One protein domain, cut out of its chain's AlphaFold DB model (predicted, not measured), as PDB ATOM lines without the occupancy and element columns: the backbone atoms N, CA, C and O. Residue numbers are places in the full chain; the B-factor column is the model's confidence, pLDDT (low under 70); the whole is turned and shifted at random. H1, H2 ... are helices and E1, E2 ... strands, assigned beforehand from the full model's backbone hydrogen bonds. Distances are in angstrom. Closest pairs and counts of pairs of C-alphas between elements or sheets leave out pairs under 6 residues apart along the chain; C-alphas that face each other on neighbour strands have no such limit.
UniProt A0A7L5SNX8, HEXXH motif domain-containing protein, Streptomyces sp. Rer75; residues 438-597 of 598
ATOM      1  N   VAL A 438     -40.277 -10.676  18.886       96.38
ATOM      2  CA  VAL A 438     -41.112 -11.187  17.789       96.38
ATOM      3  C   VAL A 438     -41.447 -12.661  18.018       96.38
ATOM      4  O   VAL A 438     -42.596 -13.077  17.831       96.38
ATOM      5  N   LEU A 439     -40.466 -13.452  18.464       96.19
ATOM      6  CA  LEU A 439     -40.688 -14.837  18.868       96.19
ATOM      7  C   LEU A 439     -41.625 -14.911  20.072       96.19
ATOM      8  O   LEU A 439     -42.617 -15.628  20.006       96.19
ATOM      9  N   ASP A 440     -41.360 -14.140  21.123       95.69
ATOM     10  CA  ASP A 440     -42.154 -14.078  22.348       95.69
ATOM     11  C   ASP A 440     -43.636 -13.856  22.051       95.69
ATOM     12  O   ASP A 440     -44.491 -14.670  22.410       95.69
ATOM     13  N   HIS A 441     -43.932 -12.806  21.284       95.12
ATOM     14  CA  HIS A 441     -45.286 -12.469  20.877       95.12
ATOM     15  C   HIS A 441     -45.954 -13.629  20.131       95.12
ATOM     16  O   HIS A 441     -47.127 -13.935  20.359       95.12
ATOM     17  N   ARG A 442     -45.237 -14.287  19.213       95.62
ATOM     18  CA  ARG A 442     -45.779 -15.425  18.459       95.62
ATOM     19  C   ARG A 442     -46.048 -16.629  19.364       95.62
ATOM     20  O   ARG A 442     -47.060 -17.302  19.178       95.62
ATOM     21  N   LEU A 443     -45.165 -16.913  20.319       96.62
ATOM     22  CA  LEU A 443     -45.331 -18.013  21.270       96.62
ATOM     23  C   LEU A 443     -46.565 -17.799  22.148       96.62
ATOM     24  O   LEU A 443     -47.397 -18.702  22.258       96.62
ATOM     25  N   VAL A 444     -46.706 -16.596  22.708       95.56
ATOM     26  CA  VAL A 444     -47.865 -16.212  23.523       95.56
ATOM     27  C   VAL A 444     -49.148 -16.307  22.700       95.56
ATOM     28  O   VAL A 444     -50.085 -16.978  23.130       95.56
ATOM     29  N   TYR A 445     -49.172 -15.742  21.487       95.25
ATOM     30  CA  TYR A 445     -50.329 -15.842  20.591       95.25
ATOM     31  C   TYR A 445     -50.758 -17.297  20.377       95.25
ATOM     32  O   TYR A 445     -51.925 -17.643  20.562       95.25
ATOM     33  N   ARG A 446     -49.810 -18.175  20.025       96.12
ATOM     34  CA  ARG A 446     -50.116 -19.582  19.746       96.12
ATOM     35  C   ARG A 446     -50.683 -20.294  20.968       96.12
ATOM     36  O   ARG A 446     -51.730 -20.917  20.861       96.12
ATOM     37  N   MET A 447     -50.047 -20.162  22.128       96.00
ATOM     38  CA  MET A 447     -50.520 -20.805  23.361       96.00
ATOM     39  C   MET A 447     -51.876 -20.278  23.841       96.00
ATOM     40  O   MET A 447     -52.640 -21.033  24.446       96.00
ATOM     41  N   ARG A 448     -52.192 -19.002  23.585       93.56
ATOM     42  CA  ARG A 448     -53.482 -18.412  23.964       93.56
ATOM     43  C   ARG A 448     -54.600 -18.791  23.013       93.56
ATOM     44  O   ARG A 448     -55.689 -19.119  23.484       93.56
ATOM     45  N   HIS A 449     -54.340 -18.778  21.709       94.69
ATOM     46  CA  HIS A 449     -55.401 -18.824  20.704       94.69
ATOM     47  C   HIS A 449     -55.483 -20.130  19.936       94.69
ATOM     48  O   HIS A 449     -56.538 -20.426  19.398       94.69
ATOM     49  N   LEU A 450     -54.423 -20.932  19.873       95.62
ATOM     50  CA  LEU A 450     -54.498 -22.213  19.182       95.62
ATOM     51  C   LEU A 450     -54.965 -23.310  20.136       95.62
ATOM     52  O   LEU A 450     -54.486 -23.428  21.269       95.62
ATOM     53  N   ARG A 451     -55.912 -24.121  19.668       95.25
ATOM     54  CA  ARG A 451     -56.378 -25.325  20.358       95.25
ATOM     55  C   ARG A 451     -56.041 -26.555  19.535       95.25
ATOM     56  O   ARG A 451     -56.562 -26.696  18.430       95.25
ATOM     57  N   PRO A 452     -55.151 -27.423  20.039       96.62
ATOM     58  CA  PRO A 452     -54.902 -28.721  19.434       96.62
ATOM     59  C   PRO A 452     -56.157 -29.599  19.400       96.62
ATOM     60  O   PRO A 452     -56.947 -29.587  20.344       96.62
ATOM     61  N   ASP A 453     -56.292 -30.398  18.344       96.62
ATOM     62  CA  ASP A 453     -57.312 -31.438  18.192       96.62
ATOM     63  C   ASP A 453     -57.322 -32.373  19.426       96.62
ATOM     64  O   ASP A 453     -56.283 -32.968  19.746       96.62
ATOM     65  N   PRO A 454     -58.457 -32.506  20.145       94.38
ATOM     66  CA  PRO A 454     -58.508 -33.255  21.400       94.38
ATOM     67  C   PRO A 454     -58.167 -34.743  21.267       94.38
ATOM     68  O   PRO A 454     -57.582 -35.320  22.187       94.38
ATOM     69  N   GLU A 455     -58.506 -35.376  20.141       93.25
ATOM     70  CA  GLU A 455     -58.247 -36.802  19.917       93.25
ATOM     71  C   GLU A 455     -56.750 -37.042  19.701       93.25
ATOM     72  O   GLU A 455     -56.142 -37.900  20.353       93.25
ATOM     73  N   GLN A 456     -56.126 -36.220  18.852       94.88
ATOM     74  CA  GLN A 456     -54.681 -36.273  18.630       94.88
ATOM     75  C   GLN A 456     -53.920 -35.956  19.925       94.88
ATOM     76  O   GLN A 456     -52.969 -36.663  20.275       94.88
ATOM     77  N   LEU A 457     -54.373 -34.958  20.691       93.81
ATOM     78  CA  LEU A 457     -53.788 -34.587  21.980       93.81
ATOM     79  C   LEU A 457     -53.850 -35.732  23.006       93.81
ATOM     80  O   LEU A 457     -52.871 -35.986  23.715       93.81
ATOM     81  N   ALA A 458     -54.965 -36.466  23.065       92.00
ATOM     82  CA  ALA A 458     -55.106 -37.626  23.944       92.00
ATOM     83  C   ALA A 458     -54.091 -38.733  23.605       92.00
ATOM     84  O   ALA A 458     -53.571 -39.394  24.512       92.00
ATOM     85  N   GLY A 459     -53.764 -38.906  22.320       92.31
ATOM     86  CA  GLY A 459     -52.697 -39.799  21.862       92.31
ATOM     87  C   GLY A 459     -51.317 -39.393  22.387       92.31
ATOM     88  O   GLY A 459     -50.584 -40.234  22.911       92.31
ATOM     89  N   TRP A 460     -50.992 -38.098  22.330       93.62
ATOM     90  CA  TRP A 460     -49.743 -37.551  22.873       93.62
ATOM     91  C   TRP A 460     -49.638 -37.747  24.391       93.62
ATOM     92  O   TRP A 460     -48.624 -38.247  24.883       93.62
ATOM     93  N   ALA A 461     -50.701 -37.428  25.136       93.00
ATOM     94  CA  ALA A 461     -50.738 -37.627  26.584       93.00
ATOM     95  C   ALA A 461     -50.594 -39.114  26.961       93.00
ATOM     96  O   ALA A 461     -49.850 -39.457  27.881       93.00
ATOM     97  N   ARG A 462     -51.251 -40.022  26.224       92.56
ATOM     98  CA  ARG A 462     -51.117 -41.473  26.427       92.56
ATOM     99  C   ARG A 462     -49.682 -41.948  26.201       92.56
ATOM    100  O   ARG A 462     -49.164 -42.675  27.044       92.56
ATOM    101  N   ALA A 463     -49.047 -41.520  25.109       94.06
ATOM    102  CA  ALA A 463     -47.677 -41.909  24.780       94.06
ATOM    103  C   ALA A 463     -46.677 -41.479  25.864       94.06
ATOM    104  O   ALA A 463     -45.812 -42.269  26.239       94.06
ATOM    105  N   TRP A 464     -46.834 -40.274  26.425       93.81
ATOM    106  CA  TRP A 464     -46.027 -39.830  27.564       93.81
ATOM    107  C   TRP A 464     -46.212 -40.740  28.787       93.81
ATOM    108  O   TRP A 464     -45.229 -41.225  29.351       93.81
ATOM    109  N   ARG A 465     -47.464 -41.031  29.174       90.94
ATOM    110  CA  ARG A 465     -47.770 -41.874  30.349       90.94
ATOM    111  C   ARG A 465     -47.183 -43.275  30.236       90.94
ATOM    112  O   ARG A 465     -46.652 -43.801  31.210       90.94
ATOM    113  N   THR A 466     -47.235 -43.873  29.048       92.62
ATOM    114  CA  THR A 466     -46.676 -45.210  28.806       92.62
ATOM    115  C   THR A 466     -45.169 -45.191  28.537       92.62
ATOM    116  O   THR A 466     -44.624 -46.214  28.133       92.62
ATOM    117  N   ARG A 467     -44.492 -44.045  28.730       90.56
ATOM    118  CA  ARG A 467     -43.064 -43.833  28.424       90.56
ATOM    119  C   ARG A 467     -42.692 -44.243  26.991       90.56
ATOM    120  O   ARG A 467     -41.602 -44.754  26.743       90.56
ATOM    121  N   GLY A 468     -43.623 -44.046  26.060       91.50
ATOM    122  CA  GLY A 468     -43.443 -44.301  24.636       91.50
ATOM    123  C   GLY A 468     -42.736 -43.150  23.920       91.50
ATOM    124  O   GLY A 468     -42.342 -42.151  24.524       91.50
ATOM    125  N   THR A 469     -42.585 -43.276  22.605       91.88
ATOM    126  CA  THR A 469     -42.062 -42.204  21.748       91.88
ATOM    127  C   THR A 469     -43.142 -41.155  21.466       91.88
ATOM    128  O   THR A 469     -44.312 -41.532  21.344       91.88
ATOM    129  N   PRO A 470     -42.791 -39.866  21.300       91.88
ATOM    130  CA  PRO A 470     -43.770 -38.860  20.911       91.88
ATOM    131  C   PRO A 470     -44.289 -39.148  19.497       91.88
ATOM    132  O   PRO A 470     -43.509 -39.593  18.644       91.88
ATOM    133  N   PRO A 471     -45.578 -38.898  19.211       92.44
ATOM    134  CA  PRO A 471     -46.069 -38.926  17.839       92.44
ATOM    135  C   PRO A 471     -45.289 -37.937  16.956       92.44
ATOM    136  O   PRO A 471     -44.924 -36.852  17.401       92.44
ATOM    137  N   ARG A 472     -45.023 -38.317  15.698       89.31
ATOM    138  CA  ARG A 472     -44.243 -37.495  14.749       89.31
ATOM    139  C   ARG A 472     -45.040 -36.340  14.146       89.31
ATOM    140  O   ARG A 472     -44.466 -35.333  13.749       89.31
ATOM    141  N   GLU A 473     -46.352 -36.505  14.042       90.94
ATOM    142  CA  GLU A 473     -47.239 -35.498  13.474       90.94
ATOM    143  C   GLU A 473     -47.752 -34.572  14.573       90.94
ATOM    144  O   GLU A 473     -48.304 -35.023  15.581       90.94
ATOM    145  N   LEU A 474     -47.569 -33.266  14.363       91.44
ATOM    146  CA  LEU A 474     -48.154 -32.249  15.226       91.44
ATOM    147  C   LEU A 474     -49.686 -32.305  15.141       91.44
ATOM    148  O   LEU A 474     -50.224 -32.493  14.046       91.44
ATOM    149  N   PRO A 475     -50.394 -32.110  16.267       92.81
ATOM    150  CA  PRO A 475     -51.846 -32.052  16.246       92.81
ATOM    151  C   PRO A 475     -52.314 -30.863  15.402       92.81
ATOM    152  O   PRO A 475     -51.707 -29.789  15.416       92.81
ATOM    153  N   ARG A 476     -53.420 -31.048  14.679       95.75
ATOM    154  CA  ARG A 476     -54.108 -29.954  13.985       95.75
ATOM    155  C   ARG A 476     -54.605 -28.946  15.015       95.75
ATOM    156  O   ARG A 476     -54.939 -29.327  16.133       95.75
ATOM    157  N   THR A 477     -54.675 -27.674  14.634       95.94
ATOM    158  CA  THR A 477     -55.103 -26.598  15.538       95.94
ATOM    159  C   THR A 477     -56.231 -25.767  14.946       95.94
ATOM    160  O   THR A 477     -56.164 -25.408  13.770       95.94
ATOM    161  N   SER A 478     -57.201 -25.386  15.773       94.50
ATOM    162  CA  SER A 478     -58.178 -24.325  15.494       94.50
ATOM    163  C   SER A 478     -57.807 -23.037  16.235       94.50
ATOM    164  O   SER A 478     -57.080 -23.072  17.232       94.50
ATOM    165  N   VAL A 479     -58.287 -21.891  15.742       94.25
ATOM    166  CA  VAL A 479     -58.162 -20.598  16.431       94.25
ATOM    167  C   VAL A 479     -59.393 -20.391  17.309       94.25
ATOM    168  O   VAL A 479     -60.510 -20.321  16.808       94.25
ATOM    169  N   GLU A 480     -59.175 -20.252  18.610       93.25
ATOM    170  CA  GLU A 480     -60.174 -19.883  19.607       93.25
ATOM    171  C   GLU A 480     -59.708 -18.613  20.335       93.25
ATOM    172  O   GLU A 480     -58.769 -18.662  21.143       93.25
ATOM    173  N   PRO A 481     -60.318 -17.449  20.042       88.62
ATOM    174  CA  PRO A 481     -59.982 -16.199  20.705       88.62
ATOM    175  C   PRO A 481     -60.083 -16.318  22.229       88.62
ATOM    176  O   PRO A 481     -61.019 -16.889  22.781       88.62
ATOM    177  N   ALA A 482     -59.096 -15.751  22.911       87.12
ATOM    178  CA  ALA A 482     -59.024 -15.675  24.364       87.12
ATOM    179  C   ALA A 482     -58.805 -14.205  24.754       87.12
ATOM    180  O   ALA A 482     -58.331 -13.436  23.914       87.12
ATOM    181  N   PRO A 483     -59.107 -13.789  25.999       79.88
ATOM    182  CA  PRO A 483     -58.850 -12.419  26.442       79.88
ATOM    183  C   PRO A 483     -57.400 -11.993  26.184       79.88
ATOM    184  O   PRO A 483     -56.498 -12.835  26.187       79.88
ATOM    185  N   ALA A 484     -57.158 -10.702  25.972       69.19
ATOM    186  CA  ALA A 484     -55.801 -10.187  25.813       69.19
ATOM    187  C   ALA A 484     -54.992 -10.335  27.119       69.19
ATOM    188  O   ALA A 484     -55.549 -10.307  28.214       69.19
ATOM    189  N   GLU A 485     -53.678 -10.496  26.993       74.88
ATOM    190  CA  GLU A 485     -52.722 -10.527  28.105       74.88
ATOM    191  C   GLU A 485     -51.622  -9.508  27.832       74.88
ATOM    192  O   GLU A 485     -51.223  -9.314  26.685       74.88
ATOM    193  N   THR A 486     -51.117  -8.861  28.874       74.62
ATOM    194  CA  THR A 486     -49.997  -7.933  28.743       74.62
ATOM    195  C   THR A 486     -48.702  -8.649  29.090       74.62
ATOM    196  O   THR A 486     -48.561  -9.193  30.181       74.62
ATOM    197  N   VAL A 487     -47.734  -8.618  28.173       83.25
ATOM    198  CA  VAL A 487     -46.410  -9.216  28.386       83.25
ATOM    199  C   VAL A 487     -45.396  -8.100  28.671       83.25
ATOM    200  O   VAL A 487     -45.160  -7.258  27.800       83.25
ATOM    201  N   PRO A 488     -44.766  -8.061  29.860       85.06
ATOM    202  CA  PRO A 488     -43.952  -6.920  30.293       85.06
ATOM    203  C   PRO A 488     -42.600  -6.805  29.567       85.06
ATOM    204  O   PRO A 488     -41.984  -5.737  29.562       85.06
ATOM    205  N   ARG A 489     -42.125  -7.882  28.922       91.69
ATOM    206  CA  ARG A 489     -40.792  -7.950  28.295       91.69
ATOM    207  C   ARG A 489     -40.536  -6.870  27.247       91.69
ATOM    208  O   ARG A 489     -39.424  -6.349  27.199       91.69
ATOM    209  N   ALA A 490     -41.536  -6.493  26.450       90.38
ATOM    210  CA  ALA A 490     -41.379  -5.435  25.448       90.38
ATOM    211  C   ALA A 490     -41.025  -4.080  26.090       90.38
ATOM    212  O   ALA A 490     -40.122  -3.387  25.622       90.38
ATOM    213  N   ALA A 491     -41.671  -3.737  27.210       89.75
ATOM    214  CA  ALA A 491     -41.386  -2.513  27.957       89.75
ATOM    215  C   ALA A 491     -39.983  -2.537  28.583       89.75
ATOM    216  O   ALA A 491     -39.242  -1.560  28.491       89.75
ATOM    217  N   LEU A 492     -39.583  -3.672  29.166       92.75
ATOM    218  CA  LEU A 492     -38.249  -3.830  29.752       92.75
ATOM    219  C   LEU A 492     -37.134  -3.778  28.694       92.75
ATOM    220  O   LEU A 492     -36.074  -3.207  28.947       92.75
ATOM    221  N   ALA A 493     -37.368  -4.336  27.503       93.62
ATOM    222  CA  ALA A 493     -36.427  -4.266  26.388       93.62
ATOM    223  C   ALA A 493     -36.241  -2.829  25.881       93.62
ATOM    224  O   ALA A 493     -35.108  -2.421  25.647       93.62
ATOM    225  N   ARG A 494     -37.319  -2.042  25.777       92.56
ATOM    226  CA  ARG A 494     -37.223  -0.605  25.463       92.56
ATOM    227  C   ARG A 494     -36.452   0.149  26.531       92.56
ATOM    228  O   ARG A 494     -35.520   0.879  26.206       92.56
ATOM    229  N   LEU A 495     -36.774  -0.098  27.802       92.12
ATOM    230  CA  LEU A 495     -36.086   0.532  28.925       92.12
ATOM    231  C   LEU A 495     -34.581   0.234  28.914       92.12
ATOM    232  O   LEU A 495     -33.786   1.120  29.198       92.12
ATOM    233  N   ARG A 496     -34.173  -0.976  28.512       94.19
ATOM    234  CA  ARG A 496     -32.757  -1.350  28.374       94.19
ATOM    235  C   ARG A 496     -31.971  -0.416  27.453       94.19
ATOM    236  O   ARG A 496     -30.785  -0.224  27.697       94.19
ATOM    237  N   PHE A 497     -32.589   0.096  26.391       94.00
ATOM    238  CA  PHE A 497     -31.923   0.968  25.422       94.00
ATOM    239  C   PHE A 497     -32.162   2.451  25.706       94.00
ATOM    240  O   PHE A 497     -31.248   3.248  25.518       94.00
ATOM    241  N   ALA A 498     -33.352   2.807  26.194       91.56
ATOM    242  CA  ALA A 498     -33.708   4.188  26.497       91.56
ATOM    243  C   ALA A 498     -33.057   4.695  27.795       91.56
ATOM    244  O   ALA A 498     -32.539   5.808  27.825       91.56
ATOM    245  N   ASP A 499     -33.062   3.880  28.856       91.69
ATOM    246  CA  ASP A 499     -32.544   4.241  30.181       91.69
ATOM    247  C   ASP A 499     -32.019   2.997  30.941       91.69
ATOM    248  O   ASP A 499     -32.713   2.402  31.783       91.69
ATOM    249  N   PRO A 500     -30.775   2.566  30.645       90.31
ATOM    250  CA  PRO A 500     -30.172   1.390  31.269       90.31
ATOM    251  C   PRO A 500     -30.025   1.503  32.794       90.31
ATOM    252  O   PRO A 500     -30.075   0.481  33.480       90.31
ATOM    253  N   GLU A 501     -29.829   2.711  33.334       90.81
ATOM    254  CA  GLU A 501     -29.700   2.918  34.783       90.81
ATOM    255  C   GLU A 501     -31.040   2.702  35.479       90.81
ATOM    256  O   GLU A 501     -31.111   1.968  36.470       90.81
ATOM    257  N   ARG A 502     -32.128   3.239  34.914       90.62
ATOM    258  CA  ARG A 502     -33.476   2.983  35.425       90.62
ATOM    259  C   ARG A 502     -33.847   1.509  35.360       90.62
ATOM    260  O   ARG A 502     -34.485   1.024  36.289       90.62
ATOM    261  N   LEU A 503     -33.423   0.771  34.327       90.69
ATOM    262  CA  LEU A 503     -33.611  -0.686  34.290       90.69
ATOM    263  C   LEU A 503     -32.907  -1.382  35.467       90.69
ATOM    264  O   LEU A 503     -33.497  -2.257  36.098       90.69
ATOM    265  N   ARG A 504     -31.663  -0.999  35.784       87.25
ATOM    266  CA  ARG A 504     -30.912  -1.584  36.913       87.25
ATOM    267  C   ARG A 504     -31.498  -1.203  38.271       87.25
ATOM    268  O   ARG A 504     -31.398  -1.998  39.205       87.25
ATOM    269  N   GLY A 505     -32.095  -0.016  38.363       86.62
ATOM    270  CA  GLY A 505     -32.758   0.508  39.553       86.62
ATOM    271  C   GLY A 505     -34.191   0.014  39.775       86.62
ATOM    272  O   GLY A 505     -34.790   0.400  40.776       86.62
ATOM    273  N   GLN A 506     -34.751  -0.817  38.883       87.19
ATOM    274  CA  GLN A 506     -36.088  -1.391  39.079       87.19
ATOM    275  C   GLN A 506     -36.158  -2.158  40.415       87.19
ATOM    276  O   GLN A 506     -35.237  -2.925  40.733       87.19
ATOM    277  N   PRO A 507     -37.235  -1.984  41.205       82.69
ATOM    278  CA  PRO A 507     -37.397  -2.710  42.454       82.69
ATOM    279  C   PRO A 507     -37.464  -4.211  42.170       82.69
ATOM    280  O   PRO A 507     -38.045  -4.651  41.182       82.69
ATOM    281  N   ARG A 508     -36.851  -5.010  43.047       79.38
ATOM    282  CA  ARG A 508     -36.834  -6.481  42.930       79.38
ATOM    283  C   ARG A 508     -37.933  -7.167  43.744       79.38
ATOM    284  O   ARG A 508     -38.114  -8.375  43.625       79.38
ATOM    285  N   HIS A 509     -38.613  -6.407  44.599       72.81
ATOM    286  CA  HIS A 509     -39.607  -6.877  45.557       72.81
ATOM    287  C   HIS A 509     -40.733  -5.845  45.690       72.81
ATOM    288  O   HIS A 509     -40.480  -4.650  45.534       72.81
ATOM    289  N   GLY A 510     -41.935  -6.312  46.026       68.06
ATOM    290  CA  GLY A 510     -43.157  -5.507  46.126       68.06
ATOM    291  C   GLY A 510     -44.195  -5.919  45.082       68.06
ATOM    292  O   GLY A 510     -43.839  -6.529  44.076       68.06
ATOM    293  N   ASP A 511     -45.462  -5.592  45.331       64.75
ATOM    294  CA  ASP A 511     -46.585  -6.008  44.474       64.75
ATOM    295  C   ASP A 511     -46.524  -5.382  43.066       64.75
ATOM    296  O   ASP A 511     -46.959  -6.002  42.099       64.75
ATOM    297  N   ASP A 512     -45.891  -4.209  42.939       65.62
ATOM    298  CA  ASP A 512     -45.698  -3.491  41.669       65.62
ATOM    299  C   ASP A 512     -44.324  -3.746  41.014       65.62
ATOM    300  O   ASP A 512     -44.002  -3.162  39.974       65.62
ATOM    301  N   ALA A 513     -43.467  -4.576  41.621       72.62
ATOM    302  CA  ALA A 513     -42.145  -4.853  41.072       72.62
ATOM    303  C   ALA A 513     -42.249  -5.717  39.802       72.62
ATOM    304  O   ALA A 513     -42.978  -6.714  39.801       72.62
ATOM    305  N   PRO A 514     -41.491  -5.408  38.729       79.50
ATOM    306  CA  PRO A 514     -41.409  -6.307  37.588       79.50
ATOM    307  C   PRO A 514     -40.917  -7.690  38.029       79.50
ATOM    308  O   PRO A 514     -40.043  -7.807  38.892       79.50
ATOM    309  N   ASP A 515     -41.453  -8.745  37.416       88.19
ATOM    310  CA  ASP A 515     -41.064 -10.108  37.768       88.19
ATOM    311  C   ASP A 515     -39.551 -10.328  37.581       88.19
ATOM    312  O   ASP A 515     -38.944  -9.924  36.585       88.19
ATOM    313  N   GLY A 516     -38.931 -11.009  38.549       91.06
ATOM    314  CA  GLY A 516     -37.482 -11.208  38.573       91.06
ATOM    315  C   GLY A 516     -36.938 -11.991  37.372       91.06
ATOM    316  O   GLY A 516     -35.790 -11.771  36.983       91.06
ATOM    317  N   ALA A 517     -37.735 -12.877  36.758       94.06
ATOM    318  CA  ALA A 517     -37.319 -13.609  35.560       94.06
ATOM    319  C   ALA A 517     -37.318 -12.706  34.318       94.06
ATOM    320  O   ALA A 517     -36.376 -12.758  33.522       94.06
ATOM    321  N   ASP A 518     -38.334 -11.847  34.187       94.31
ATOM    322  CA  ASP A 518     -38.435 -10.853  33.116       94.31
ATOM    323  C   ASP A 518     -37.316  -9.798  33.230       94.31
ATOM    324  O   ASP A 518     -36.679  -9.466  32.226       94.31
ATOM    325  N   LEU A 519     -36.986  -9.346  34.451       93.62
ATOM    326  CA  LEU A 519     -35.835  -8.468  34.706       93.62
ATOM    327  C   LEU A 519     -34.507  -9.129  34.334       93.62
ATOM    328  O   LEU A 519     -33.712  -8.529  33.613       93.62
ATOM    329  N   ALA A 520     -34.274 -10.367  34.781       94.31
ATOM    330  CA  ALA A 520     -33.058 -11.104  34.449       94.31
ATOM    331  C   ALA A 520     -32.904 -11.300  32.932       94.31
ATOM    332  O   ALA A 520     -31.804 -11.148  32.393       94.31
ATOM    333  N   TRP A 521     -34.004 -11.578  32.224       95.19
ATOM    334  CA  TRP A 521     -34.011 -11.649  30.763       95.19
ATOM    335  C   TRP A 521     -33.634 -10.296  30.143       95.19
ATOM    336  O   TRP A 521     -32.721 -10.232  29.314       95.19
ATOM    337  N   ALA A 522     -34.258  -9.207  30.599       93.69
ATOM    338  CA  ALA A 522     -34.012  -7.864  30.080       93.69
ATOM    339  C   ALA A 522     -32.565  -7.395  30.310       93.69
ATOM    340  O   ALA A 522     -31.965  -6.797  29.414       93.69
ATOM    341  N   THR A 523     -31.960  -7.717  31.457       91.88
ATOM    342  CA  THR A 523     -30.556  -7.388  31.765       91.88
ATOM    343  C   THR A 523     -29.550  -8.351  31.127       91.88
ATOM    344  O   THR A 523     -28.353  -8.071  31.126       91.88
ATOM    345  N   GLY A 524     -30.009  -9.459  30.538       91.44
ATOM    346  CA  GLY A 524     -29.166 -10.450  29.863       91.44
ATOM    347  C   GLY A 524     -28.602 -11.558  30.761       91.44
ATOM    348  O   GLY A 524     -27.764 -12.330  30.293       91.44
ATOM    349  N   ASP A 525     -29.064 -11.693  32.008       93.94
ATOM    350  CA  ASP A 525     -28.742 -12.841  32.865       93.94
ATOM    351  C   ASP A 525     -29.619 -14.044  32.482       93.94
ATOM    352  O   ASP A 525     -30.649 -14.353  33.089       93.94
ATOM    353  N   ARG A 526     -29.194 -14.743  31.424       93.25
ATOM    354  CA  ARG A 526     -29.915 -15.894  30.865       93.25
ATOM    355  C   ARG A 526     -30.094 -17.027  31.879       93.25
ATOM    356  O   ARG A 526     -31.111 -17.716  31.843       93.25
ATOM    357  N   ALA A 527     -29.129 -17.228  32.778       95.56
ATOM    358  CA  ALA A 527     -29.169 -18.314  33.751       95.56
ATOM    359  C   ALA A 527     -30.192 -18.037  34.861       95.56
ATOM    360  O   ALA A 527     -30.957 -18.936  35.225       95.56
ATOM    361  N   ALA A 528     -30.233 -16.808  35.384       96.06
ATOM    362  CA  ALA A 528     -31.257 -16.404  36.341       96.06
ATOM    363  C   ALA A 528     -32.652 -16.391  35.704       96.06
ATOM    364  O   ALA A 528     -33.585 -16.925  36.305       96.06
ATOM    365  N   ALA A 529     -32.780 -15.892  34.470       96.38
ATOM    366  CA  ALA A 529     -34.044 -15.891  33.739       96.38
ATOM    367  C   ALA A 529     -34.589 -17.316  33.530       96.38
ATOM    368  O   ALA A 529     -35.742 -17.587  33.856       96.38
ATOM    369  N   LEU A 530     -33.745 -18.259  33.088       96.50
ATOM    370  CA  LEU A 530     -34.125 -19.665  32.906       96.50
ATOM    371  C   LEU A 530     -34.645 -20.302  34.206       96.50
ATOM    372  O   LEU A 530     -35.694 -20.951  34.208       96.50
ATOM    373  N   ARG A 531     -33.931 -20.109  35.326       95.69
ATOM    374  CA  ARG A 531     -34.378 -20.606  36.641       95.69
ATOM    375  C   ARG A 531     -35.697 -19.958  37.065       95.69
ATOM    376  O   ARG A 531     -36.588 -20.661  37.540       95.69
ATOM    377  N   GLY A 532     -35.822 -18.648  36.864       95.62
ATOM    378  CA  GLY A 532     -37.012 -17.871  37.194       95.62
ATOM    379  C   GLY A 532     -38.252 -18.345  36.437       95.62
ATOM    380  O   GLY A 532     -39.254 -18.678  37.069       95.62
ATOM    381  N   TYR A 533     -38.177 -18.472  35.108       96.50
ATOM    382  CA  TYR A 533     -39.308 -18.937  34.298       96.50
ATOM    383  C   TYR A 533     -39.687 -20.386  34.594       96.50
ATOM    384  O   TYR A 533     -40.872 -20.678  34.732       96.50
ATOM    385  N   ARG A 534     -38.712 -21.288  34.785       95.62
ATOM    386  CA  ARG A 534     -39.011 -22.669  35.205       95.62
ATOM    387  C   ARG A 534     -39.742 -22.695  36.551       95.62
ATOM    388  O   ARG A 534     -40.715 -23.427  36.703       95.62
ATOM    389  N   GLY A 535     -39.317 -21.864  37.505       94.19
ATOM    390  CA  GLY A 535     -39.980 -21.712  38.802       94.19
ATOM    391  C   GLY A 535     -41.366 -21.062  38.722       94.19
ATOM    392  O   GLY A 535     -42.231 -21.382  39.534       94.19
ATOM    393  N   ARG A 536     -41.607 -20.164  37.758       94.19
ATOM    394  CA  ARG A 536     -42.940 -19.600  37.482       94.19
ATOM    395  C   ARG A 536     -43.882 -20.647  36.910       94.19
ATOM    396  O   ARG A 536     -44.941 -20.841  37.486       94.19
ATOM    397  N   VAL A 537     -43.461 -21.379  35.878       94.94
ATOM    398  CA  VAL A 537     -44.262 -22.466  35.290       94.94
ATOM    399  C   VAL A 537     -44.587 -23.539  36.335       94.94
ATOM    400  O   VAL A 537     -45.710 -24.019  36.387       94.94
ATOM    401  N   ALA A 538     -43.654 -23.878  37.229       91.94
ATOM    402  CA  ALA A 538     -43.930 -24.836  38.303       91.94
ATOM    403  C   ALA A 538     -45.001 -24.346  39.304       91.94
ATOM    404  O   ALA A 538     -45.793 -25.151  39.789       91.94
ATOM    405  N   ARG A 539     -45.036 -23.042  39.621       92.19
ATOM    406  CA  ARG A 539     -46.017 -22.440  40.550       92.19
ATOM    407  C   ARG A 539     -47.365 -22.152  39.893       92.19
ATOM    408  O   ARG A 539     -48.400 -22.309  40.530       92.19
ATOM    409  N   ALA A 540     -47.338 -21.711  38.643       93.25
ATOM    410  CA  ALA A 540     -48.495 -21.340  37.843       93.25
ATOM    411  C   ALA A 540     -48.357 -21.973  36.449       93.25
ATOM    412  O   ALA A 540     -47.902 -21.317  35.512       93.25
ATOM    413  N   PRO A 541     -48.741 -23.252  36.276       93.06
ATOM    414  CA  PRO A 541     -48.493 -23.961  35.019       93.06
ATOM    415  C   PRO A 541     -49.282 -23.449  33.813       93.06
ATOM    416  O   PRO A 541     -48.967 -23.807  32.682       93.06
ATOM    417  N   ASP A 542     -50.283 -22.601  34.049       92.25
ATOM    418  CA  ASP A 542     -51.063 -21.925  33.012       92.25
ATOM    419  C   ASP A 542     -50.541 -20.515  32.668       92.25
ATOM    420  O   ASP A 542     -51.135 -19.851  31.820       92.25
ATOM    421  N   ASP A 543     -49.430 -20.069  33.276       93.56
ATOM    422  CA  ASP A 543     -48.751 -18.798  32.974       93.56
ATOM    423  C   ASP A 543     -48.072 -18.860  31.593       93.56
ATOM    424  O   ASP A 543     -46.921 -19.283  31.440       93.56
ATOM    425  N   VAL A 544     -48.812 -18.452  30.560       94.75
ATOM    426  CA  VAL A 544     -48.360 -18.458  29.160       94.75
ATOM    427  C   VAL A 544     -47.132 -17.564  28.959       94.75
ATOM    428  O   VAL A 544     -46.208 -17.942  28.231       94.75
ATOM    429  N   ALA A 545     -47.080 -16.407  29.625       93.50
ATOM    430  CA  ALA A 545     -45.935 -15.510  29.553       93.50
ATOM    431  C   ALA A 545     -44.656 -16.167  30.107       93.50
ATOM    432  O   ALA A 545     -43.576 -15.960  29.540       93.50
ATOM    433  N   ALA A 546     -44.754 -16.992  31.154       95.31
ATOM    434  CA  ALA A 546     -43.622 -17.753  31.682       95.31
ATOM    435  C   ALA A 546     -43.176 -18.887  30.749       95.31
ATOM    436  O   ALA A 546     -41.972 -19.090  30.586       95.31
ATOM    437  N   TRP A 547     -44.103 -19.593  30.092       97.31
ATOM    438  CA  TRP A 547     -43.757 -20.596  29.074       97.31
ATOM    439  C   TRP A 547     -43.002 -19.983  27.890       97.31
ATOM    440  O   TRP A 547     -42.006 -20.546  27.429       97.31
ATOM    441  N   ALA A 548     -43.435 -18.810  27.423       96.88
ATOM    442  CA  ALA A 548     -42.739 -18.096  26.359       96.88
ATOM    443  C   ALA A 548     -41.342 -17.634  26.819       96.88
ATOM    444  O   ALA A 548     -40.351 -17.910  26.142       96.88
ATOM    445  N   GLY A 549     -41.221 -17.065  28.024       96.56
ATOM    446  CA  GLY A 549     -39.926 -16.702  28.617       96.56
ATOM    447  C   GLY A 549     -38.976 -17.895  28.799       96.56
ATOM    448  O   GLY A 549     -37.772 -17.802  28.525       96.56
ATOM    449  N   LEU A 550     -39.510 -19.060  29.179       96.94
ATOM    450  CA  LEU A 550     -38.763 -20.316  29.249       96.94
ATOM    451  C   LEU A 550     -38.202 -20.699  27.870       96.94
ATOM    452  O   LEU A 550     -37.011 -20.982  27.744       96.94
ATOM    453  N   ALA A 551     -39.023 -20.647  26.820       97.50
ATOM    454  CA  ALA A 551     -38.604 -20.960  25.453       97.50
ATOM    455  C   ALA A 551     -37.481 -20.036  24.938       97.50
ATOM    456  O   ALA A 551     -36.549 -20.497  24.274       97.50
ATOM    457  N   LEU A 552     -37.532 -18.742  25.277       96.06
ATOM    458  CA  LEU A 552     -36.506 -17.762  24.897       96.06
ATOM    459  C   LEU A 552     -35.160 -18.011  25.596       96.06
ATOM    460  O   LEU A 552     -34.098 -17.722  25.033       96.06
ATOM    461  N   THR A 553     -35.183 -18.556  26.814       96.44
ATOM    462  CA  THR A 553     -34.000 -18.708  27.682       96.44
ATOM    463  C   THR A 553     -33.349 -20.089  27.623       96.44
ATOM    464  O   THR A 553     -32.157 -20.207  27.923       96.44
ATOM    465  N   LEU A 554     -34.069 -21.123  27.178       96.50
ATOM    466  CA  LEU A 554     -33.515 -22.466  26.986       96.50
ATOM    467  C   LEU A 554     -32.319 -22.468  26.013       96.50
ATOM    468  O   LEU A 554     -32.328 -21.714  25.036       96.50
ATOM    469  N   PRO A 555     -31.276 -23.282  26.249       95.06
ATOM    470  CA  PRO A 555     -30.222 -23.497  25.260       95.06
ATOM    471  C   PRO A 555     -30.775 -24.217  24.022       95.06
ATOM    472  O   PRO A 555     -31.852 -24.816  24.067       95.06
ATOM    473  N   ASP A 556     -30.031 -24.171  22.917       94.81
ATOM    474  CA  ASP A 556     -30.379 -24.940  21.722       94.81
ATOM    475  C   ASP A 556     -30.430 -26.441  22.040       94.81
ATOM    476  O   ASP A 556     -29.576 -26.981  22.742       94.81
ATOM    477  N   GLY A 557     -31.472 -27.109  21.546       96.44
ATOM    478  CA  GLY A 557     -31.753 -28.511  21.836       96.44
ATOM    479  C   GLY A 557     -33.238 -28.841  21.700       96.44
ATOM    480  O   GLY A 557     -34.060 -27.967  21.415       96.44
ATOM    481  N   ALA A 558     -33.588 -30.107  21.943       96.88
ATOM    482  CA  ALA A 558     -34.937 -30.639  21.726       96.88
ATOM    483  C   ALA A 558     -36.036 -29.836  22.450       96.88
ATOM    484  O   ALA A 558     -37.043 -29.487  21.839       96.88
ATOM    485  N   ALA A 559     -35.822 -29.458  23.717       97.12
ATOM    486  CA  ALA A 559     -36.801 -28.676  24.481       97.12
ATOM    487  C   ALA A 559     -37.115 -27.320  23.837       97.12
ATOM    488  O   ALA A 559     -38.280 -26.941  23.711       97.12
ATOM    489  N   ARG A 560     -36.074 -26.598  23.404       97.00
ATOM    490  CA  ARG A 560     -36.234 -25.310  22.727       97.00
ATOM    491  C   ARG A 560     -36.926 -25.499  21.381       97.00
ATOM    492  O   ARG A 560     -37.864 -24.769  21.087       97.00
ATOM    493  N   THR A 561     -36.533 -26.506  20.599       96.19
ATOM    494  CA  THR A 561     -37.181 -26.835  19.320       96.19
ATOM    495  C   THR A 561     -38.679 -27.084  19.495       96.19
ATOM    496  O   THR A 561     -39.475 -26.492  18.768       96.19
ATOM    497  N   ALA A 562     -39.078 -27.892  20.481       96.75
ATOM    498  CA  ALA A 562     -40.484 -28.174  20.757       96.75
ATOM    499  C   ALA A 562     -41.278 -26.909  21.091       96.75
ATOM    500  O   ALA A 562     -42.304 -26.638  20.464       96.75
ATOM    501  N   LEU A 563     -40.773 -26.102  22.028       97.56
ATOM    502  CA  LEU A 563     -41.442 -24.874  22.448       97.56
ATOM    503  C   LEU A 563     -41.464 -23.803  21.352       97.56
ATOM    504  O   LEU A 563     -42.410 -23.033  21.294       97.56
ATOM    505  N   LEU A 564     -40.487 -23.754  20.445       96.38
ATOM    506  CA  LEU A 564     -40.534 -22.823  19.312       96.38
ATOM    507  C   LEU A 564     -41.476 -23.297  18.195       96.38
ATOM    508  O   LEU A 564     -42.158 -22.483  17.564       96.38
ATOM    509  N   ARG A 565     -41.526 -24.608  17.928       94.94
ATOM    510  CA  ARG A 565     -42.301 -25.169  16.810       94.94
ATOM    511  C   ARG A 565     -43.766 -25.415  17.143       94.94
ATOM    512  O   ARG A 565     -44.585 -25.220  16.244       94.94
ATOM    513  N   ALA A 566     -44.104 -25.806  18.371       95.44
ATOM    514  CA  ALA A 566     -45.471 -26.154  18.772       95.44
ATOM    515  C   ALA A 566     -45.749 -25.878  20.268       95.44
ATOM    516  O   ALA A 566     -46.116 -26.800  21.005       95.44
ATOM    517  N   PRO A 567     -45.583 -24.630  20.746       97.25
ATOM    518  CA  PRO A 567     -45.779 -24.297  22.159       97.25
ATOM    519  C   PRO A 567     -47.197 -24.607  22.660       97.25
ATOM    520  O   PRO A 567     -47.362 -25.075  23.783       97.25
ATOM    521  N   GLU A 568     -48.221 -24.414  21.825       96.94
ATOM    522  CA  GLU A 568     -49.615 -24.731  22.140       96.94
ATOM    523  C   GLU A 568     -49.834 -26.224  22.404       96.94
ATOM    524  O   GLU A 568     -50.591 -26.580  23.303       96.94
ATOM    525  N   ALA A 569     -49.133 -27.097  21.671       96.00
ATOM    526  CA  ALA A 569     -49.218 -28.539  21.860       96.00
ATOM    527  C   ALA A 569     -48.493 -28.956  23.143       96.00
ATOM    528  O   ALA A 569     -49.043 -29.724  23.926       96.00
ATOM    529  N   VAL A 570     -47.300 -28.404  23.403       96.81
ATOM    530  CA  VAL A 570     -46.558 -28.659  24.651       96.81
ATOM    531  C   VAL A 570     -47.402 -28.266  25.867       96.81
ATOM    532  O   VAL A 570     -47.577 -29.076  26.777       96.81
ATOM    533  N   LEU A 571     -47.977 -27.059  25.859       96.81
ATOM    534  CA  LEU A 571     -48.832 -26.565  26.936       96.81
ATOM    535  C   LEU A 571     -50.108 -27.405  27.090       96.81
ATOM    536  O   LEU A 571     -50.494 -27.741  28.208       96.81
ATOM    537  N   ALA A 572     -50.759 -27.776  25.985       95.88
ATOM    538  CA  ALA A 572     -51.970 -28.591  26.026       95.88
ATOM    539  C   ALA A 572     -51.705 -30.007  26.566       95.88
ATOM    540  O   ALA A 572     -52.485 -30.500  27.379       95.88
ATOM    541  N   VAL A 573     -50.589 -30.646  26.187       94.94
ATOM    542  CA  VAL A 573     -50.199 -31.958  26.734       94.94
ATOM    543  C   VAL A 573     -49.865 -31.829  28.215       94.94
ATOM    544  O   VAL A 573     -50.314 -32.646  29.016       94.94
ATOM    545  N   HIS A 574     -49.131 -30.781  28.598       95.56
ATOM    546  CA  HIS A 574     -48.826 -30.496  29.996       95.56
ATOM    547  C   HIS A 574     -50.108 -30.376  30.841       95.56
ATOM    548  O   HIS A 574     -50.220 -31.014  31.889       95.56
ATOM    549  N   ARG A 575     -51.095 -29.600  30.368       94.62
ATOM    550  CA  ARG A 575     -52.416 -29.461  31.003       94.62
ATOM    551  C   ARG A 575     -53.143 -30.803  31.106       94.62
ATOM    552  O   ARG A 575     -53.531 -31.196  32.199       94.62
ATOM    553  N   ALA A 576     -53.239 -31.549  30.005       93.44
ATOM    554  CA  ALA A 576     -53.937 -32.835  29.967       93.44
ATOM    555  C   ALA A 576     -53.329 -33.897  30.905       93.44
ATOM    556  O   ALA A 576     -54.047 -34.756  31.418       93.44
ATOM    557  N   LEU A 577     -52.011 -33.869  31.123       92.12
ATOM    558  CA  LEU A 577     -51.332 -34.762  32.067       92.12
ATOM    559  C   LEU A 577     -51.623 -34.380  33.521       92.12
ATOM    560  O   LEU A 577     -51.976 -35.247  34.318       92.12
ATOM    561  N   ARG A 578     -51.550 -33.084  33.843       91.38
ATOM    562  CA  ARG A 578     -51.894 -32.566  35.173       91.38
ATOM    563  C   ARG A 578     -53.337 -32.899  35.548       91.38
ATOM    564  O   ARG A 578     -53.575 -33.386  36.649       91.38
ATOM    565  N   ASP A 579     -54.277 -32.635  34.645       88.44
ATOM    566  CA  ASP A 579     -55.709 -32.745  34.932       88.44
ATOM    567  C   ASP A 579     -56.155 -34.213  35.089       88.44
ATOM    568  O   ASP A 579     -57.102 -34.495  35.817       88.44
ATOM    569  N   ALA A 580     -55.461 -35.155  34.439       83.94
ATOM    570  CA  ALA A 580     -55.772 -36.582  34.516       83.94
ATOM    571  C   ALA A 580     -55.128 -37.295  35.717       83.94
ATOM    572  O   ALA A 580     -55.773 -38.136  36.339       83.94
ATOM    573  N   ASP A 581     -53.864 -36.985  36.027       73.25
ATOM    574  CA  ASP A 581     -53.047 -37.800  36.937       73.25
ATOM    575  C   ASP A 581     -52.652 -37.061  38.230       73.25
ATOM    576  O   ASP A 581     -52.033 -37.648  39.117       73.25
ATOM    577  N   GLY A 582     -52.932 -35.755  38.338       70.38
ATOM    578  CA  GLY A 582     -52.509 -34.899  39.458       70.38
ATOM    579  C   GLY A 582     -50.996 -34.636  39.533       70.38
ATOM    580  O   GLY A 582     -50.556 -33.761  40.279       70.38
ATOM    581  N   ALA A 583     -50.184 -35.351  38.749       75.12
ATOM    582  CA  ALA A 583     -48.748 -35.142  38.625       75.12
ATOM    583  C   ALA A 583     -48.446 -34.068  37.570       75.12
ATOM    584  O   ALA A 583     -48.805 -34.206  36.401       75.12
ATOM    585  N   VAL A 584     -47.746 -33.006  37.972       82.50
ATOM    586  CA  VAL A 584     -47.285 -31.942  37.071       82.50
ATOM    587  C   VAL A 584     -45.930 -32.359  36.484       82.50
ATOM    588  O   VAL A 584     -44.948 -32.398  37.232       82.50
ATOM    589  N   PRO A 585     -45.838 -32.727  35.189       87.94
ATOM    590  CA  PRO A 585     -44.558 -33.098  34.594       87.94
ATOM    591  C   PRO A 585     -43.616 -31.891  34.571       87.94
ATOM    592  O   PRO A 585     -44.051 -30.759  34.370       87.94
ATOM    593  N   ASP A 586     -42.309 -32.123  34.728       92.25
ATOM    594  CA  ASP A 586     -41.348 -31.035  34.547       92.25
ATOM    595  C   ASP A 586     -41.455 -30.478  33.112       92.25
ATOM    596  O   ASP A 586     -41.340 -31.245  32.145       92.25
ATOM    597  N   PRO A 587     -41.654 -29.157  32.946       93.81
ATOM    598  CA  PRO A 587     -41.930 -28.559  31.644       93.81
ATOM    599  C   PRO A 587     -40.777 -28.743  30.650       93.81
ATOM    600  O   PRO A 587     -41.012 -28.916  29.453       93.81
ATOM    601  N   VAL A 588     -39.526 -28.758  31.129       95.94
ATOM    602  CA  VAL A 588     -38.343 -28.937  30.276       95.94
ATOM    603  C   VAL A 588     -38.199 -30.398  29.863       95.94
ATOM    604  O   VAL A 588     -37.898 -30.669  28.700       95.94
ATOM    605  N   SER A 589     -38.449 -31.348  30.764       95.50
ATOM    606  CA  SER A 589     -38.463 -32.777  30.429       95.50
ATOM    607  C   SER A 589     -39.539 -33.120  29.396       95.50
ATOM    608  O   SER A 589     -39.236 -33.805  28.418       95.50
ATOM    609  N   LEU A 590     -40.765 -32.607  29.560       95.19
ATOM    610  CA  LEU A 590     -41.847 -32.823  28.595       95.19
ATOM    611  C   LEU A 590     -41.509 -32.226  27.223       95.19
ATOM    612  O   LEU A 590     -41.622 -32.908  26.205       95.19
ATOM    613  N   ALA A 591     -41.039 -30.975  27.193       96.69
ATOM    614  CA  ALA A 591     -40.625 -30.327  25.954       96.69
ATOM    615  C   ALA A 591     -39.454 -31.066  25.284       96.69
ATOM    616  O   ALA A 591     -39.434 -31.202  24.064       96.69
ATOM    617  N   THR A 592     -38.493 -31.572  26.064       97.25
ATOM    618  CA  THR A 592     -37.374 -32.376  25.544       97.25
ATOM    619  C   THR A 592     -37.891 -33.622  24.844       97.25
ATOM    620  O   THR A 592     -37.491 -33.877  23.714       97.25
ATOM    621  N   TRP A 593     -38.799 -34.367  25.484       96.25
ATOM    622  CA  TRP A 593     -39.393 -35.566  24.898       96.25
ATOM    623  C   TRP A 593     -40.109 -35.244  23.591       96.25
ATOM    624  O   TRP A 593     -39.740 -35.813  22.570       96.25
ATOM    625  N   ILE A 594     -41.023 -34.267  23.581       94.94
ATOM    626  CA  ILE A 594     -41.710 -33.819  22.356       94.94
ATOM    627  C   ILE A 594     -40.705 -33.463  21.257       94.94
ATOM    628  O   ILE A 594     -40.848 -33.885  20.112       94.94
ATOM    629  N   GLY A 595     -39.657 -32.720  21.611       94.31
ATOM    630  CA  GLY A 595     -38.647 -32.264  20.667       94.31
ATOM    631  C   GLY A 595     -37.785 -33.371  20.071       94.31
ATOM    632  O   GLY A 595     -37.099 -33.108  19.096       94.31
ATOM    633  N   THR A 596     -37.805 -34.597  20.606       93.31
ATOM    634  CA  THR A 596     -37.099 -35.728  19.974       93.31
ATOM    635  C   THR A 596     -37.784 -36.226  18.698       93.31
ATOM    636  O   THR A 596     -37.157 -36.935  17.914       93.31
ATOM    637  N   ALA A 597     -39.054 -35.863  18.482       87.69
ATOM    638  CA  ALA A 597     -39.831 -36.237  17.300       87.69
ATOM    639  C   ALA A 597     -39.962 -35.111  16.254       87.69
ATOM    640  O   ALA A 597     -40.507 -35.363  15.178       87.69
TER     641      ALA A 597
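What this domain is: This is residues 438 to 597 of the 598 residues of the protein "HEXXH motif domain-containing protein" of Streptomyces sp. Rer75 (UniProt A0A7L5SNX8). An elongated body of crossed helices has H7 in its middle, with H1, H6 and H8 packed round it and H9 and H10 beyond. H2 packs on H9 at one end of the long axis, and H3 and H4 make the other end, joined to the body through H5. A very small two-stranded sheet, E1 and E2, antiparallel, lies next to H1 and H9. The printed part has 160 residues with ten named helices and two named strands, in the order H1, E1, H2, E2, then H3 to H10, and is mostly helix. It is compact, with a radius of gyration of the C-alphas of 16.4 A, and spans 50 by 30 by 28 A.

Where its parts are: H1, residues 438 to 449, begins with C-alpha 438 at (-41.112, -11.187, 17.789) and is 16.5 A long. E1 is residues 450 to 452, H2 454 to 465 at 16.4 A, and E2 477 to 479. H3 is residues 489 to 498, H4 500 to 504, H5 516 to 523, and H6 526 to 539 at 19.9 A. H7 is residues 544 to 553, H8 558 to 565, and H9 567 to 581, the longest at 21.3 A. H10, residues 587 to 595, ends with C-alpha 595 at (-38.647, -32.264, 20.667).

How they stand to each other: H1 touches H7, C-alphas 440 and 548 being closest at 5.7 A, opposite ways at a shallow tilt of 34 degrees, only just short of steep. With residues 443 to 448 alone it touches H9, closest C-alphas 447 and 568, 4.2 A. E1 and E2 are antiparallel at 148 degrees, with N 451 and O 478 2.9 A apart, within hydrogen-bond range. H2 touches H9 with residues 457 to 461 alone, closest C-alphas 461 and 573, 5.7 A. H3 touches H4, closest C-alphas 496 and 503, 6.0 A, and H5, closest C-alphas 493 and 522, 5.7 A. H5 and H6 form a helical hairpin, closest C-alphas 517 and 529, 4.4 A; H6 and H7 form another, closest C-alphas 533 and 546, 5.2 A. H8 touches H10, about perpendicular at 79 degrees, closest C-alphas 559 and 592, 3.9 A. H2 and H3 are apart. Each O i to N i+4 pair is within hydrogen-bond range in the helices other than H3, which has 5 of 6.

The domain as a whole: The C-alphas farthest apart, those of Thr 466 and Asp 499, are 51.4 A apart. The printed part has no cut. The links H2 to E2 and H4 to H5 are long, with 11 residues each. The mean pLDDT of the printed part is 91.7; residue 484 and residues 510 to 512 are under 70.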